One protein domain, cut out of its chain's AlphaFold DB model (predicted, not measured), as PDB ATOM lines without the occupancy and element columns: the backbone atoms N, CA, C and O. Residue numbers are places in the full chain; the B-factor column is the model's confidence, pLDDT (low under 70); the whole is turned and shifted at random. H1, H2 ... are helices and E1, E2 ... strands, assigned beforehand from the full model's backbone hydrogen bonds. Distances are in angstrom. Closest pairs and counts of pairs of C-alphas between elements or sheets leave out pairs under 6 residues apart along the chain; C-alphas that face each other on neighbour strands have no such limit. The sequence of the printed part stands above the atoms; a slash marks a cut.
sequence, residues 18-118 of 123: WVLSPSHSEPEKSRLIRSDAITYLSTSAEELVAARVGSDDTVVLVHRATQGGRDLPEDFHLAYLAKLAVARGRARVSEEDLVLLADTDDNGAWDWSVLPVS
ATOM      1  N   TRP A  18     -26.079 -13.837 -25.615       97.56
ATOM      2  CA  TRP A  18     -26.816 -12.654 -25.202       97.56
ATOM      3  C   TRP A  18     -27.282 -11.857 -26.418       97.56
ATOM      4  O   TRP A  18     -26.689 -11.949 -27.485       97.56
ATOM      5  N   VAL A  19     -28.333 -11.062 -26.265       96.19
ATOM      6  CA  VAL A  19     -28.764 -10.057 -27.241       96.19
ATOM      7  C   VAL A  19     -28.546  -8.686 -26.630       96.19
ATOM      8  O   VAL A  19     -29.058  -8.425 -25.539       96.19
ATOM      9  N   LEU A  20     -27.813  -7.814 -27.324       94.00
ATOM     10  CA  LEU A  20     -27.690  -6.416 -26.936       94.00
ATOM     11  C   LEU A  20     -28.894  -5.638 -27.468       94.00
ATOM     12  O   LEU A  20     -29.074  -5.497 -28.675       94.00
ATOM     13  N   SER A  21     -29.705  -5.133 -26.543       90.19
ATOM     14  CA  SER A  21     -30.837  -4.247 -26.805       90.19
ATOM     15  C   SER A  21     -30.467  -2.823 -26.371       90.19
ATOM     16  O   SER A  21     -30.441  -2.526 -25.167       90.19
ATOM     17  N   PRO A  22     -30.123  -1.932 -27.318       78.12
ATOM     18  CA  PRO A  22     -30.027  -0.510 -27.032       78.12
ATOM     19  C   PRO A  22     -31.434   0.040 -26.779       78.12
ATOM     20  O   PRO A  22     -32.340  -0.116 -27.600       78.12
ATOM     21  N   SER A  23     -31.635   0.677 -25.627       75.12
ATOM     22  CA  SER A  23     -32.937   1.245 -25.296       75.12
ATOM     23  C   SER A  23     -33.182   2.496 -26.132       75.12
ATOM     24  O   SER A  23     -32.465   3.485 -26.018       75.12
ATOM     25  N   HIS A  24     -34.227   2.478 -26.958       72.81
ATOM     26  CA  HIS A  24     -34.624   3.661 -27.719       72.81
ATOM     27  C   HIS A  24     -35.191   4.772 -26.818       72.81
ATOM     28  O   HIS A  24     -34.894   5.947 -27.014       72.81
ATOM     29  N   SER A  25     -36.013   4.412 -25.828       71.88
ATOM     30  CA  SER A  25     -36.654   5.377 -24.925       71.88
ATOM     31  C   SER A  25     -35.704   5.925 -23.861       71.88
ATOM     32  O   SER A  25     -35.943   6.998 -23.313       71.88
ATOM     33  N   GLU A  26     -34.626   5.200 -23.571       76.81
ATOM     34  CA  GLU A  26     -33.618   5.573 -22.585       76.81
ATOM     35  C   GLU A  26     -32.226   5.369 -23.201       76.81
ATOM     36  O   GLU A  26     -31.574   4.385 -22.868       76.81
ATOM     37  N   PRO A  27     -31.756   6.255 -24.096       71.50
ATOM     38  CA  PRO A  27     -30.544   6.031 -24.898       71.50
ATOM     39  C   PRO A  27     -29.261   5.826 -24.076       71.50
ATOM     40  O   PRO A  27     -28.295   5.263 -24.575       71.50
ATOM     41  N   GLU A  28     -29.251   6.232 -22.803       76.19
ATOM     42  CA  GLU A  28     -28.148   5.967 -21.866       76.19
ATOM     43  C   GLU A  28     -28.170   4.548 -21.270       76.19
ATOM     44  O   GLU A  28     -27.268   4.166 -20.526       76.19
ATOM     45  N   LYS A  29     -29.200   3.751 -21.568       80.12
ATOM     46  CA  LYS A  29     -29.358   2.383 -21.080       80.12
ATOM     47  C   LYS A  29     -29.211   1.386 -22.220       80.12
ATOM     48  O   LYS A  29     -29.965   1.392 -23.189       80.12
ATOM     49  N   SER A  30     -28.302   0.442 -22.035       84.06
ATOM     50  CA  SER A  30     -28.249  -0.797 -22.801       84.06
ATOM     51  C   SER A  30     -28.671  -1.966 -21.914       84.06
ATOM     52  O   SER A  30     -28.514  -1.938 -20.690       84.06
ATOM     53  N   ARG A  31     -29.272  -2.989 -22.522       90.06
ATOM     54  CA  ARG A  31     -29.686  -4.215 -21.835       90.06
ATOM     55  C   ARG A  31     -29.095  -5.416 -22.554       90.06
ATOM     56  O   ARG A  31     -29.078  -5.452 -23.781       90.06
ATOM     57  N   LEU A  32     -28.658  -6.405 -21.785       93.12
ATOM     58  CA  LEU A  32     -28.289  -7.721 -22.294       93.12
ATOM     59  C   LEU A  32     -29.376  -8.720 -21.905       93.12
ATOM     60  O   LEU A  32     -29.731  -8.836 -20.732       93.12
ATOM     61  N   ILE A  33     -29.914  -9.424 -22.897       93.75
ATOM     62  CA  ILE A  33     -30.969 -10.421 -22.711       93.75
ATOM     63  C   ILE A  33     -30.421 -11.798 -23.075       93.75
ATOM     64  O   ILE A  33     -29.915 -11.995 -24.176       93.75
ATOM     65  N   ARG A  34     -30.546 -12.766 -22.164       94.94
ATOM     66  CA  ARG A  34     -30.222 -14.178 -22.418       94.94
ATOM     67  C   ARG A  34     -31.099 -14.731 -23.543       94.94
ATOM     68  O   ARG A  34     -32.323 -14.767 -23.419       94.94
ATOM     69  N   SER A  35     -30.484 -15.193 -24.631       93.62
ATOM     70  CA  SER A  35     -31.215 -15.633 -25.830       93.62
ATOM     71  C   SER A  35     -32.008 -16.926 -25.628       93.62
ATOM     72  O   SER A  35     -32.920 -17.221 -26.391       93.62
ATOM     73  N   ASP A  36     -31.661 -17.739 -24.631       91.69
ATOM     74  CA  ASP A  36     -32.387 -18.965 -24.291       91.69
ATOM     75  C   ASP A  36     -33.629 -18.715 -23.415       91.69
ATOM     76  O   ASP A  36     -34.501 -19.578 -23.325       91.69
ATOM     77  N   ALA A  37     -33.747 -17.528 -22.813       91.75
ATOM     78  CA  ALA A  37     -34.931 -17.111 -22.069       91.75
ATOM     79  C   ALA A  37     -36.075 -16.638 -22.987       91.75
ATOM     80  O   ALA A  37     -37.228 -16.570 -22.553       91.75
ATOM     81  N   ILE A  38     -35.760 -16.321 -24.247       93.25
ATOM     82  CA  ILE A  38     -36.706 -15.834 -25.252       93.25
ATOM     83  C   ILE A  38     -37.457 -17.020 -25.858       93.25
ATOM     84  O   ILE A  38     -36.858 -17.916 -26.454       93.25
ATOM     85  N   THR A  39     -38.785 -17.012 -25.742       94.25
ATOM     86  CA  THR A  39     -39.650 -18.054 -26.326       94.25
ATOM     87  C   THR A  39     -40.758 -17.498 -27.218       94.25
ATOM     88  O   THR A  39     -41.495 -18.268 -27.829       94.25
ATOM     89  N   TYR A  40     -40.855 -16.174 -27.331       94.12
ATOM     90  CA  TYR A  40     -41.771 -15.462 -28.211       94.12
ATOM     91  C   TYR A  40     -41.041 -14.305 -28.900       94.12
ATOM     92  O   TYR A  40     -40.285 -13.580 -28.253       94.12
ATOM     93  N   LEU A  41     -41.291 -14.135 -30.199       95.69
ATOM     94  CA  LEU A  41     -40.768 -13.046 -31.022       95.69
ATOM     95  C   LEU A  41     -41.900 -12.460 -31.865       95.69
ATOM     96  O   LEU A  41     -42.720 -13.206 -32.400       95.69
ATOM     97  N   SER A  42     -41.907 -11.139 -32.015       94.31
ATOM     98  CA  SER A  42     -42.822 -10.414 -32.895       94.31
ATOM     99  C   SER A  42     -42.072  -9.290 -33.597       94.31
ATOM    100  O   SER A  42     -41.346  -8.541 -32.948       94.31
ATOM    101  N   THR A  43     -42.264  -9.152 -34.907       96.12
ATOM    102  CA  THR A  43     -41.663  -8.082 -35.715       96.12
ATOM    103  C   THR A  43     -42.743  -7.190 -36.302       96.12
ATOM    104  O   THR A  43     -43.783  -7.670 -36.749       96.12
ATOM    105  N   SER A  44     -42.463  -5.894 -36.332       96.06
ATOM    106  CA  SER A  44     -43.140  -4.903 -37.161       96.06
ATOM    107  C   SER A  44     -42.093  -4.114 -37.958       96.06
ATOM    108  O   SER A  44     -40.892  -4.318 -37.787       96.06
ATOM    109  N   ALA A  45     -42.531  -3.171 -38.796       95.00
ATOM    110  CA  ALA A  45     -41.618  -2.224 -39.439       95.00
ATOM    111  C   ALA A  45     -40.863  -1.340 -38.422       95.00
ATOM    112  O   ALA A  45     -39.815  -0.783 -38.743       95.00
ATOM    113  N   GLU A  46     -41.387  -1.192 -37.201       94.81
ATOM    114  CA  GLU A  46     -40.816  -0.316 -36.178       94.81
ATOM    115  C   GLU A  46     -39.877  -1.046 -35.228       94.81
ATOM    116  O   GLU A  46     -38.855  -0.483 -34.843       94.81
ATOM    117  N   GLU A  47     -40.191  -2.285 -34.855       95.25
ATOM    118  CA  GLU A  47     -39.459  -2.968 -33.797       95.25
ATOM    119  C   GLU A  47     -39.488  -4.492 -33.893       95.25
ATOM    120  O   GLU A  47     -40.393  -5.111 -34.457       95.25
ATOM    121  N   LEU A  48     -38.469  -5.096 -33.284       95.44
ATOM    122  CA  LEU A  48     -38.453  -6.500 -32.907       95.44
ATOM    123  C   LEU A  48     -38.654  -6.595 -31.398       95.44
ATOM    124  O   LEU A  48     -37.818  -6.127 -30.623       95.44
ATOM    125  N   VAL A  49     -39.723  -7.266 -30.991       94.88
ATOM    126  CA  VAL A  49     -40.071  -7.508 -29.590       94.88
ATOM    127  C   VAL A  49     -39.833  -8.972 -29.254       94.88
ATOM    128  O   VAL A  49     -40.200  -9.867 -30.017       94.88
ATOM    129  N   ALA A  50     -39.248  -9.215 -28.086       94.12
ATOM    130  CA  ALA A  50     -39.099 -10.533 -27.498       94.12
ATOM    131  C   ALA A  50     -39.846 -10.632 -26.174       94.12
ATOM    132  O   ALA A  50     -39.966  -9.664 -25.423       94.12
ATOM    133  N   ALA A  51     -40.319 -11.833 -25.874       92.44
ATOM    134  CA  ALA A  51     -40.909 -12.157 -24.590       92.44
ATOM    135  C   ALA A  51     -40.691 -13.633 -24.261       92.44
ATOM    136  O   ALA A  51     -40.214 -14.434 -25.077       92.44
ATOM    137  N   ARG A  52     -41.103 -14.003 -23.053       92.06
ATOM    138  CA  ARG A  52     -41.328 -15.394 -22.680       92.06
ATOM    139  C   ARG A  52     -42.824 -15.685 -22.773       92.06
ATOM    140  O   ARG A  52     -43.620 -14.989 -22.157       92.06
ATOM    141  N   VAL A  53     -43.219 -16.733 -23.494       84.88
ATOM    142  CA  VAL A  53     -44.614 -17.201 -23.538       84.88
ATOM    143  C   VAL A  53     -45.127 -17.437 -22.113       84.88
ATOM    144  O   VAL A  53     -44.520 -18.189 -21.347       84.88
ATOM    145  N   GLY A  54     -46.247 -16.794 -21.771       82.94
ATOM    146  CA  GLY A  54     -46.848 -16.837 -20.434       82.94
ATOM    147  C   GLY A  54     -46.297 -15.806 -19.441       82.94
ATOM    148  O   GLY A  54     -46.676 -15.851 -18.276       82.94
ATOM    149  N   SER A  55     -45.414 -14.906 -19.879       86.38
ATOM    150  CA  SER A  55     -45.007 -13.706 -19.146       86.38
ATOM    151  C   SER A  55     -45.630 -12.471 -19.797       86.38
ATOM    152  O   SER A  55     -45.728 -12.406 -21.023       86.38
ATOM    153  N   ASP A  56     -46.008 -11.495 -18.973       85.00
ATOM    154  CA  ASP A  56     -46.424 -10.165 -19.432       85.00
ATOM    155  C   ASP A  56     -45.212  -9.248 -19.711       85.00
ATOM    156  O   ASP A  56     -45.375  -8.131 -20.205       85.00
ATOM    157  N   ASP A  57     -43.988  -9.712 -19.426       86.19
ATOM    158  CA  ASP A  57     -42.764  -8.954 -19.659       86.19
ATOM    159  C   ASP A  57     -42.337  -9.063 -21.127       86.19
ATOM    160  O   ASP A  57     -41.836 -10.090 -21.597       86.19
ATOM    161  N   THR A  58     -42.499  -7.958 -21.849       88.75
ATOM    162  CA  THR A  58     -41.983  -7.784 -23.208       88.75
ATOM    163  C   THR A  58     -40.765  -6.873 -23.206       88.75
ATOM    164  O   THR A  58     -40.749  -5.840 -22.534       88.75
ATOM    165  N   VAL A  59     -39.763  -7.209 -24.011       90.19
ATOM    166  CA  VAL A  59     -38.578  -6.379 -24.231       90.19
ATOM    167  C   VAL A  59     -38.424  -6.071 -25.713       90.19
ATOM    168  O   VAL A  59     -38.466  -6.963 -26.558       90.19
ATOM    169  N   VAL A  60     -38.222  -4.797 -26.037       92.75
ATOM    170  CA  VAL A  60     -37.846  -4.382 -27.390       92.75
ATOM    171  C   VAL A  60     -36.381  -4.751 -27.592       92.75
ATOM    172  O   VAL A  60     -35.508  -4.214 -26.914       92.75
ATOM    173  N   LEU A  61     -36.097  -5.697 -28.483       93.56
ATOM    174  CA  LEU A  61     -34.725  -6.069 -28.828       93.56
ATOM    175  C   LEU A  61     -34.089  -5.040 -29.760       93.56
ATOM    176  O   LEU A  61     -32.920  -4.710 -29.598       93.56
ATOM    177  N   VAL A  62     -34.860  -4.554 -30.732       94.00
ATOM    178  CA  VAL A  62     -34.407  -3.628 -31.775       94.00
ATOM    179  C   VAL A  62     -35.538  -2.672 -32.095       94.00
ATOM    180  O   VAL A  62     -36.684  -3.100 -32.195       94.00
ATOM    181  N   HIS A  63     -35.217  -1.399 -32.299       93.50
ATOM    182  CA  HIS A  63     -36.176  -0.387 -32.717       93.50
ATOM    183  C   HIS A  63     -35.583   0.413 -33.877       93.50
ATOM    184  O   HIS A  63     -34.433   0.827 -33.803       93.50
ATOM    185  N   ARG A  64     -36.356   0.702 -34.929       92.06
ATOM    186  CA  ARG A  64     -35.888   1.383 -36.154       92.06
ATOM    187  C   ARG A  64     -35.083   2.654 -35.891       92.06
ATOM    188  O   ARG A  64     -34.139   2.977 -36.607       92.06
ATOM    189  N   ALA A  65     -35.460   3.395 -34.853       88.69
ATOM    190  CA  ALA A  65     -34.818   4.655 -34.493       88.69
ATOM    191  C   ALA A  65     -33.401   4.490 -33.915       88.69
ATOM    192  O   ALA A  65     -32.666   5.472 -33.886       88.69
ATOM    193  N   THR A  66     -32.980   3.281 -33.519       84.38
ATOM    194  CA  THR A  66     -31.587   3.028 -33.114       84.38
ATOM    195  C   THR A  66     -30.624   3.073 -34.302       84.38
ATOM    196  O   THR A  66     -29.440   3.295 -34.092       84.38
ATOM    197  N   GLN A  67     -31.126   2.931 -35.536       84.12
ATOM    198  CA  GLN A  67     -30.336   2.978 -36.773       84.12
ATOM    199  C   GLN A  67     -30.936   3.956 -37.790       84.12
ATOM    200  O   GLN A  67     -31.344   3.606 -38.899       84.12
ATOM    201  N   GLY A  68     -31.063   5.222 -37.384       81.56
ATOM    202  CA  GLY A  68     -31.473   6.303 -38.288       81.56
ATOM    203  C   GLY A  68     -32.927   6.226 -38.768       81.56
ATOM    204  O   GLY A  68     -33.291   6.899 -39.730       81.56
ATOM    205  N   GLY A  69     -33.770   5.424 -38.112       84.00
ATOM    206  CA  GLY A  69     -35.198   5.345 -38.402       84.00
ATOM    207  C   GLY A  69     -35.552   4.476 -39.605       84.00
ATOM    208  O   GLY A  69     -36.663   4.618 -40.111       84.00
ATOM    209  N   ARG A  70     -34.665   3.594 -40.074       87.75
ATOM    210  CA  ARG A  70     -34.959   2.675 -41.186       87.75
ATOM    211  C   ARG A  70     -35.896   1.553 -40.742       87.75
ATOM    212  O   ARG A  70     -35.616   0.889 -39.747       87.75
ATOM    213  N   ASP A  71     -36.955   1.318 -41.512       94.50
ATOM    214  CA  ASP A  71     -37.900   0.233 -41.242       94.50
ATOM    215  C   ASP A  71     -37.187  -1.126 -41.184       94.50
ATOM    216  O   ASP A  71     -36.273  -1.406 -41.970       94.50
ATOM    217  N   LEU A  72     -37.602  -1.961 -40.236       95.12
ATOM    218  CA  LEU A  72     -37.134  -3.337 -40.130       95.12
ATOM    219  C   LEU A  72     -37.761  -4.189 -41.251       95.12
ATOM    220  O   LEU A  72     -38.931  -3.985 -41.592       95.12
ATOM    221  N   PRO A  73     -37.025  -5.171 -41.807       95.00
ATOM    222  CA  PRO A  73     -37.606  -6.180 -42.691       95.00
ATOM    223  C   PRO A  73     -38.738  -6.957 -42.001       95.00
ATOM    224  O   PRO A  73     -38.661  -7.244 -40.807       95.00
ATOM    225  N   GLU A  74     -39.771  -7.352 -42.748       94.19
ATOM    226  CA  GLU A  74     -40.918  -8.112 -42.212       94.19
ATOM    227  C   GLU A  74     -40.487  -9.434 -41.543       94.19
ATOM    228  O   GLU A  74     -41.039  -9.863 -40.530       94.19
ATOM    229  N   ASP A  75     -39.436 -10.051 -42.075       95.19
ATOM    230  CA  ASP A  75     -38.855 -11.316 -41.644       95.19
ATOM    231  C   ASP A  75     -37.655 -11.153 -40.694       95.19
ATOM    232  O   ASP A  75     -36.900 -12.100 -40.464       95.19
ATOM    233  N   PHE A  76     -37.472  -9.982 -40.075       95.75
ATOM    234  CA  PHE A  76     -36.285  -9.713 -39.259       95.75
ATOM    235  C   PHE A  76     -36.140 -10.631 -38.028       95.75
ATOM    236  O   PHE A  76     -35.023 -10.977 -37.634       95.75
ATOM    237  N   HIS A  77     -37.248 -11.117 -37.451       95.56
ATOM    238  CA  HIS A  77     -37.224 -12.170 -36.426       95.56
ATOM    239  C   HIS A  77     -36.686 -13.511 -36.955       95.56
ATOM    240  O   HIS A  77     -36.049 -14.252 -36.203       95.56
ATOM    241  N   LEU A  78     -36.900 -13.843 -38.234       96.56
ATOM    242  CA  LEU A  78     -36.327 -15.045 -38.850       96.56
ATOM    243  C   LEU A  78     -34.817 -14.883 -39.044       96.56
ATOM    244  O   LEU A  78     -34.066 -15.816 -38.752       96.56
ATOM    245  N   ALA A  79     -34.365 -13.694 -39.453       95.62
ATOM    246  CA  ALA A  79     -32.940 -13.369 -39.523       95.62
ATOM    247  C   ALA A  79     -32.266 -13.496 -38.143       95.62
ATOM    248  O   ALA A  79     -31.202 -14.112 -38.028       95.62
ATOM    249  N   TYR A  80     -32.930 -13.017 -37.084       96.12
ATOM    250  CA  TYR A  80     -32.498 -13.221 -35.699       96.12
ATOM    251  C   TYR A  80     -32.349 -14.714 -35.360       96.12
ATOM    252  O   TYR A  80     -31.297 -15.131 -34.878       96.12
ATOM    253  N   LEU A  81     -33.358 -15.547 -35.649       97.00
ATOM    254  CA  LEU A  81     -33.301 -16.988 -35.363       97.00
ATOM    255  C   LEU A  81     -32.175 -17.695 -36.129       97.00
ATOM    256  O   LEU A  81     -31.483 -18.547 -35.562       97.00
ATOM    257  N   ALA A  82     -31.959 -17.331 -37.394       96.81
ATOM    258  CA  ALA A  82     -30.867 -17.870 -38.197       96.81
ATOM    259  C   ALA A  82     -29.503 -17.543 -37.569       96.81
ATOM    260  O   ALA A  82     -28.646 -18.419 -37.427       96.81
ATOM    261  N   LYS A  83     -29.309 -16.301 -37.122       96.94
ATOM    262  CA  LYS A  83     -28.046 -15.855 -36.517       96.94
ATOM    263  C   LYS A  83     -27.864 -16.369 -35.091       96.94
ATOM    264  O   LYS A  83     -26.748 -16.724 -34.719       96.94
ATOM    265  N   LEU A  84     -28.944 -16.561 -34.339       97.00
ATOM    266  CA  LEU A  84     -28.926 -17.263 -33.056       97.00
ATOM    267  C   LEU A  84     -28.478 -18.722 -33.203       97.00
ATOM    268  O   LEU A  84     -27.724 -19.216 -32.368       97.00
ATOM    269  N   ALA A  85     -28.889 -19.420 -34.265       96.69
ATOM    270  CA  ALA A  85     -28.403 -20.773 -34.534       96.69
ATOM    271  C   ALA A  85     -26.882 -20.794 -34.787       96.69
ATOM    272  O   ALA A  85     -26.184 -21.656 -34.251       96.69
ATOM    273  N   VAL A  86     -26.360 -19.812 -35.531       96.62
ATOM    274  CA  VAL A  86     -24.911 -19.631 -35.732       96.62
ATOM    275  C   VAL A  86     -24.204 -19.351 -34.404       96.62
ATOM    276  O   VAL A  86     -23.209 -20.008 -34.097       96.62
ATOM    277  N   ALA A  87     -24.731 -18.427 -33.596       96.69
ATOM    278  CA  ALA A  87     -24.170 -18.080 -32.292       96.69
ATOM    279  C   ALA A  87     -24.130 -19.290 -31.350       96.69
ATOM    280  O   ALA A  87     -23.086 -19.585 -30.782       96.69
ATOM    281  N   ARG A  88     -25.214 -20.071 -31.270       95.69
ATOM    282  CA  ARG A  88     -25.261 -21.324 -30.495       95.69
ATOM    283  C   ARG A  88     -24.240 -22.352 -30.977       95.69
ATOM    284  O   ARG A  88     -23.675 -23.075 -30.165       95.69
ATOM    285  N   GLY A  89     -24.002 -22.434 -32.286       95.12
ATOM    286  CA  GLY A  89     -22.957 -23.290 -32.846       95.12
ATOM    287  C   GLY A  89     -21.558 -22.877 -32.379       95.12
ATOM    288  O   GLY A  89     -20.782 -23.735 -31.968       95.12
ATOM    289  N   ARG A  90     -21.264 -21.570 -32.393       95.12
ATOM    290  CA  ARG A  90     -19.983 -21.004 -31.934       95.12
ATOM    291  C   ARG A  90     -19.799 -21.129 -30.420       95.12
ATOM    292  O   ARG A  90     -18.730 -21.520 -29.972       95.12
ATOM    293  N   ALA A  91     -20.853 -20.878 -29.650       94.94
ATOM    294  CA  ALA A  91     -20.858 -20.931 -28.191       94.94
ATOM    295  C   ALA A  91     -20.428 -22.291 -27.616       94.94
ATOM    296  O   ALA A  91     -19.814 -22.351 -26.557       94.94
ATOM    297  N   ARG A  92     -20.682 -23.393 -28.337       92.69
ATOM    298  CA  ARG A  92     -20.264 -24.752 -27.936       92.69
ATOM    299  C   ARG A  92     -18.754 -24.934 -27.797       92.69
ATOM    300  O   ARG A  92     -18.327 -25.891 -27.164       92.69
ATOM    301  N   VAL A  93     -17.967 -24.084 -28.450       91.56
ATOM    302  CA  VAL A  93     -16.499 -24.162 -28.476       91.56
ATOM    303  C   VAL A  93     -15.844 -22.838 -28.077       91.56
ATOM    304  O   VAL A  93     -14.637 -22.691 -28.234       91.56
ATOM    305  N   SER A  94     -16.637 -21.870 -27.613       90.19
ATOM    306  CA  SER A  94     -16.159 -20.549 -27.206       90.19
ATOM    307  C   SER A  94     -15.804 -20.551 -25.723       90.19
ATOM    308  O   SER A  94     -16.532 -21.127 -24.918       90.19
ATOM    309  N   GLU A  95     -14.710 -19.879 -25.371       91.19
ATOM    310  CA  GLU A  95     -14.340 -19.593 -23.975       91.19
ATOM    311  C   GLU A  95     -15.016 -18.315 -23.446       91.19
ATOM    312  O   GLU A  95     -15.027 -18.073 -22.241       91.19
ATOM    313  N   GLU A  96     -15.599 -17.510 -24.342       93.31
ATOM    314  CA  GLU A  96     -16.289 -16.259 -24.025       93.31
ATOM    315  C   GLU A  96     -17.752 -16.299 -24.465       93.31
ATOM    316  O   GLU A  96     -18.084 -16.853 -25.522       93.31
ATOM    317  N   ASP A  97     -18.605 -15.642 -23.680       96.00
ATOM    318  CA  ASP A  97     -19.983 -15.346 -24.052       96.00
ATOM    319  C   ASP A  97     -20.041 -14.583 -25.380       96.00
ATOM    320  O   ASP A  97     -19.186 -13.753 -25.709       96.00
ATOM    321  N   LEU A  98     -21.088 -14.864 -26.148       97.31
ATOM    322  CA  LEU A  98     -21.330 -14.243 -27.441       97.31
ATOM    323  C   LEU A  98     -22.502 -13.275 -27.342       97.31
ATOM    324  O   LEU A  98     -23.500 -13.539 -26.675       97.31
ATOM    325  N   VAL A  99     -22.411 -12.175 -28.076       97.19
ATOM    326  CA  VAL A  99     -23.432 -11.138 -28.145       97.19
ATOM    327  C   VAL A  99     -23.959 -11.044 -29.572       97.19
ATOM    328  O   VAL A  99     -23.212 -10.854 -30.531       97.19
ATOM    329  N   LEU A 100     -25.274 -11.184 -29.700       97.12
ATOM    330  CA  LEU A 100     -26.047 -10.821 -30.874       97.12
ATOM    331  C   LEU A 100     -26.319  -9.323 -30.838       97.12
ATOM    332  O   LEU A 100     -26.943  -8.819 -29.901       97.12
ATOM    333  N   LEU A 101     -25.876  -8.630 -31.878       94.75
ATOM    334  CA  LEU A 101     -26.078  -7.201 -32.064       94.75
ATOM    335  C   LEU A 101     -26.813  -6.970 -33.379       94.75
ATOM    336  O   LEU A 101     -26.340  -7.412 -34.423       94.75
ATOM    337  N   ALA A 102     -27.950  -6.281 -33.325       94.12
ATOM    338  CA  ALA A 102     -28.584  -5.766 -34.530       94.12
ATOM    339  C   ALA A 102     -27.908  -4.463 -34.953       94.12
ATOM    340  O   ALA A 102     -27.799  -3.528 -34.156       94.12
ATOM    341  N   ASP A 103     -27.501  -4.401 -36.211       90.75
ATOM    342  CA  ASP A 103     -26.867  -3.233 -36.809       90.75
ATOM    343  C   ASP A 103     -27.245  -3.136 -38.292       90.75
ATOM    344  O   ASP A 103     -27.987  -3.973 -38.813       90.75
ATOM    345  N   THR A 104     -26.753  -2.114 -38.977       90.31
ATOM    346  CA  THR A 104     -26.821  -2.028 -40.433       90.31
ATOM    347  C   THR A 104     -25.467  -2.329 -41.063       90.31
ATOM    348  O   THR A 104     -24.445  -1.857 -40.576       90.31
ATOM    349  N   ASP A 105     -25.458  -3.088 -42.159       87.62
ATOM    350  CA  ASP A 105     -24.256  -3.330 -42.960       87.62
ATOM    351  C   ASP A 105     -23.797  -2.066 -43.721       87.62
ATOM    352  O   ASP A 105     -24.436  -1.011 -43.672       87.62
ATOM    353  N   ASP A 106     -22.708  -2.176 -44.489       87.12
ATOM    354  CA  ASP A 106     -22.167  -1.073 -45.301       87.12
ATOM    355  C   ASP A 106     -23.161  -0.532 -46.355       87.12
ATOM    356  O   ASP A 106     -23.010   0.586 -46.852       87.12
ATOM    357  N   ASN A 107     -24.201  -1.300 -46.698       87.56
ATOM    358  CA  ASN A 107     -25.281  -0.899 -47.605       87.56
ATOM    359  C   ASN A 107     -26.490  -0.308 -46.846       87.56
ATOM    360  O   ASN A 107     -27.519   0.045 -47.440       87.56
ATOM    361  N   GLY A 108     -26.392  -0.206 -45.522       87.00
ATOM    362  CA  GLY A 108     -27.455   0.197 -44.616       87.00
ATOM    363  C   GLY A 108     -28.528  -0.876 -44.397       87.00
ATOM    364  O   GLY A 108     -29.582  -0.569 -43.840       87.00
ATOM    365  N   ALA A 109     -28.350  -2.099 -44.892       91.56
ATOM    366  CA  ALA A 109     -29.306  -3.180 -44.693       91.56
ATOM    367  C   ALA A 109     -29.188  -3.720 -43.266       91.56
ATOM    368  O   ALA A 109     -28.088  -3.936 -42.770       91.56
ATOM    369  N   TRP A 110     -30.325  -3.938 -42.606       94.44
ATOM    370  CA  TRP A 110     -30.355  -4.541 -41.278       94.44
ATOM    371  C   TRP A 110     -29.728  -5.945 -41.293       94.44
ATOM    372  O   TRP A 110     -30.132  -6.789 -42.093       94.44
ATOM    373  N   ASP A 111     -28.798  -6.209 -40.377       93.56
ATOM    374  CA  ASP A 111     -28.206  -7.528 -40.130       93.56
ATOM    375  C   ASP A 111     -28.022  -7.767 -38.621       93.56
ATOM    376  O   ASP A 111     -28.132  -6.867 -37.786       93.56
ATOM    377  N   TRP A 112     -27.746  -9.021 -38.276       94.94
ATOM    378  CA  TRP A 112     -27.319  -9.441 -36.951       94.94
ATOM    379  C   TRP A 112     -25.857  -9.870 -36.972       94.94
ATOM    380  O   TRP A 112     -25.470 -10.808 -37.677       94.94
ATOM    381  N   SER A 113     -25.056  -9.256 -36.119       95.12
ATOM    382  CA  SER A 113     -23.673  -9.642 -35.859       95.12
ATOM    383  C   SER A 113     -23.597 -10.575 -34.654       95.12
ATOM    384  O   SER A 113     -24.394 -10.469 -33.726       95.12
ATOM    385  N   VAL A 114     -22.636 -11.503 -34.675       96.56
ATOM    386  CA  VAL A 114     -22.294 -12.373 -33.539       96.56
ATOM    387  C   VAL A 114     -20.866 -12.047 -33.142       96.56
ATOM    388  O   VAL A 114     -19.945 -12.406 -33.881       96.56
ATOM    389  N   LEU A 115     -20.707 -11.390 -32.000       95.88
ATOM    390  CA  LEU A 115     -19.432 -10.863 -31.523       95.88
ATOM    391  C   LEU A 115     -19.104 -11.466 -30.149       95.88
ATOM    392  O   LEU A 115     -20.014 -11.589 -29.328       95.88
ATOM    393  N   PRO A 116     -17.854 -11.860 -29.868       95.38
ATOM    394  CA  PRO A 116     -17.425 -12.140 -28.503       95.38
ATOM    395  C   PRO A 116     -17.427 -10.848 -27.671       95.38
ATOM    396  O   PRO A 116     -17.296  -9.745 -28.208       95.38
ATOM    397  N   VAL A 117     -17.565 -10.972 -26.350       93.75
ATOM    398  CA  VAL A 117     -17.592  -9.805 -25.445       93.75
ATOM    399  C   VAL A 117     -16.332  -8.942 -25.581       93.75
ATOM    400  O   VAL A 117     -16.439  -7.715 -25.561       93.75
ATOM    401  N   SER A 118     -15.164  -9.553 -25.775       93.88
ATOM    402  CA  SER A 118     -13.882  -8.853 -25.948       93.88
ATOM    403  C   SER A 118     -13.832  -7.901 -27.154       93.88
ATOM    404  O   SER A 118     -13.116  -6.903 -27.109       93.88
TER     405      SER A 118
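This is residues 18 to 118 of the 123 residues of an uncharacterized protein of Streptomyces agglomeratus (UniProt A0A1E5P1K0). What does the backbone look like as a whole? Two sheets, partly face to face as a loose sandwich, come together at E1 and E5 like a V, and the long helix H2 packs across the open side, over E6 and E7 and, with residues 76 to 81, on E3 and E4. What is it made of? The printed part has 101 residues with seven named strands and two named helices, in the order E1 E2 E3 E4 E5 H1 H2 E6 E7; its class is mixed, helices and strands. The mixed sheet runs E2 E1 E6 E7, the antiparallel one E3 E4 E5. How compact is it? It is compact, with a radius of gyration of the C-alphas of 13.2 A and spans of 38 by 36 by 28 A.

Where are the first strands? E1 is residues 18 to 22, with C-alpha 18 at (-26.816, -12.654, -25.202), and E2 is residues 30 to 34. E3 is residues 40 to 43, E4 residues 47 to 51 and E5 residues 58 to 63, 13.4 A long. What follows? H1 is residues 64 to 67, and H2, residues 76 to 91, is 22.1 A long from C-alpha 76 at (-36.285, -9.713, -39.259). E6, residues 98 to 104, is 18.7 A long, and E7, residues 110 to 116, is 19.7 A long and ends at C-alpha 116 at (-17.425, -12.140, -28.503).

How is the larger sheet paired? It is strongly twisted: hairpin E1 and E2 has N 19 and O 33 at 2.8 A, parallel E1 and E6 have N 20 and O 100 at 2.9 A, and hairpin E6 and E7 has N 101 and O 113 at 3.0 A, each within hydrogen-bond range. What of the smaller sheet? E3 E4 E5 is a meander, each strand the antiparallel neighbour of the one before, with N 42 and O 49 at 2.9 A and N 50 and O 59 at 2.8 A. E1 and E5 touch, their closest C-alphas, Ser 21 and Leu 61, 4.7 A apart. Where are the helices? H2 makes two layers with the larger sheet, a helix on one face, at a height over the sheet of 8.7 A; its closest C-alphas to E7 are Ala 87 and Val 114, 6.1 A. H2 touches E3 at Thr 43 and His 77, 6.1 A between C-alphas, and H1 only grazes the larger sheet. In H2 every O i to N i+4 pair is within hydrogen-bond range; H1 is too short for such a pair.

How far does it reach? The two C-alphas farthest apart, those of Gly 54 and Asp 106, are 38.4 A apart. Are there cuts, long links or weak places? The printed part has no cut, no link is long, and no printed residue is under 70 in pLDDT; the mean of the printed part is 91.4.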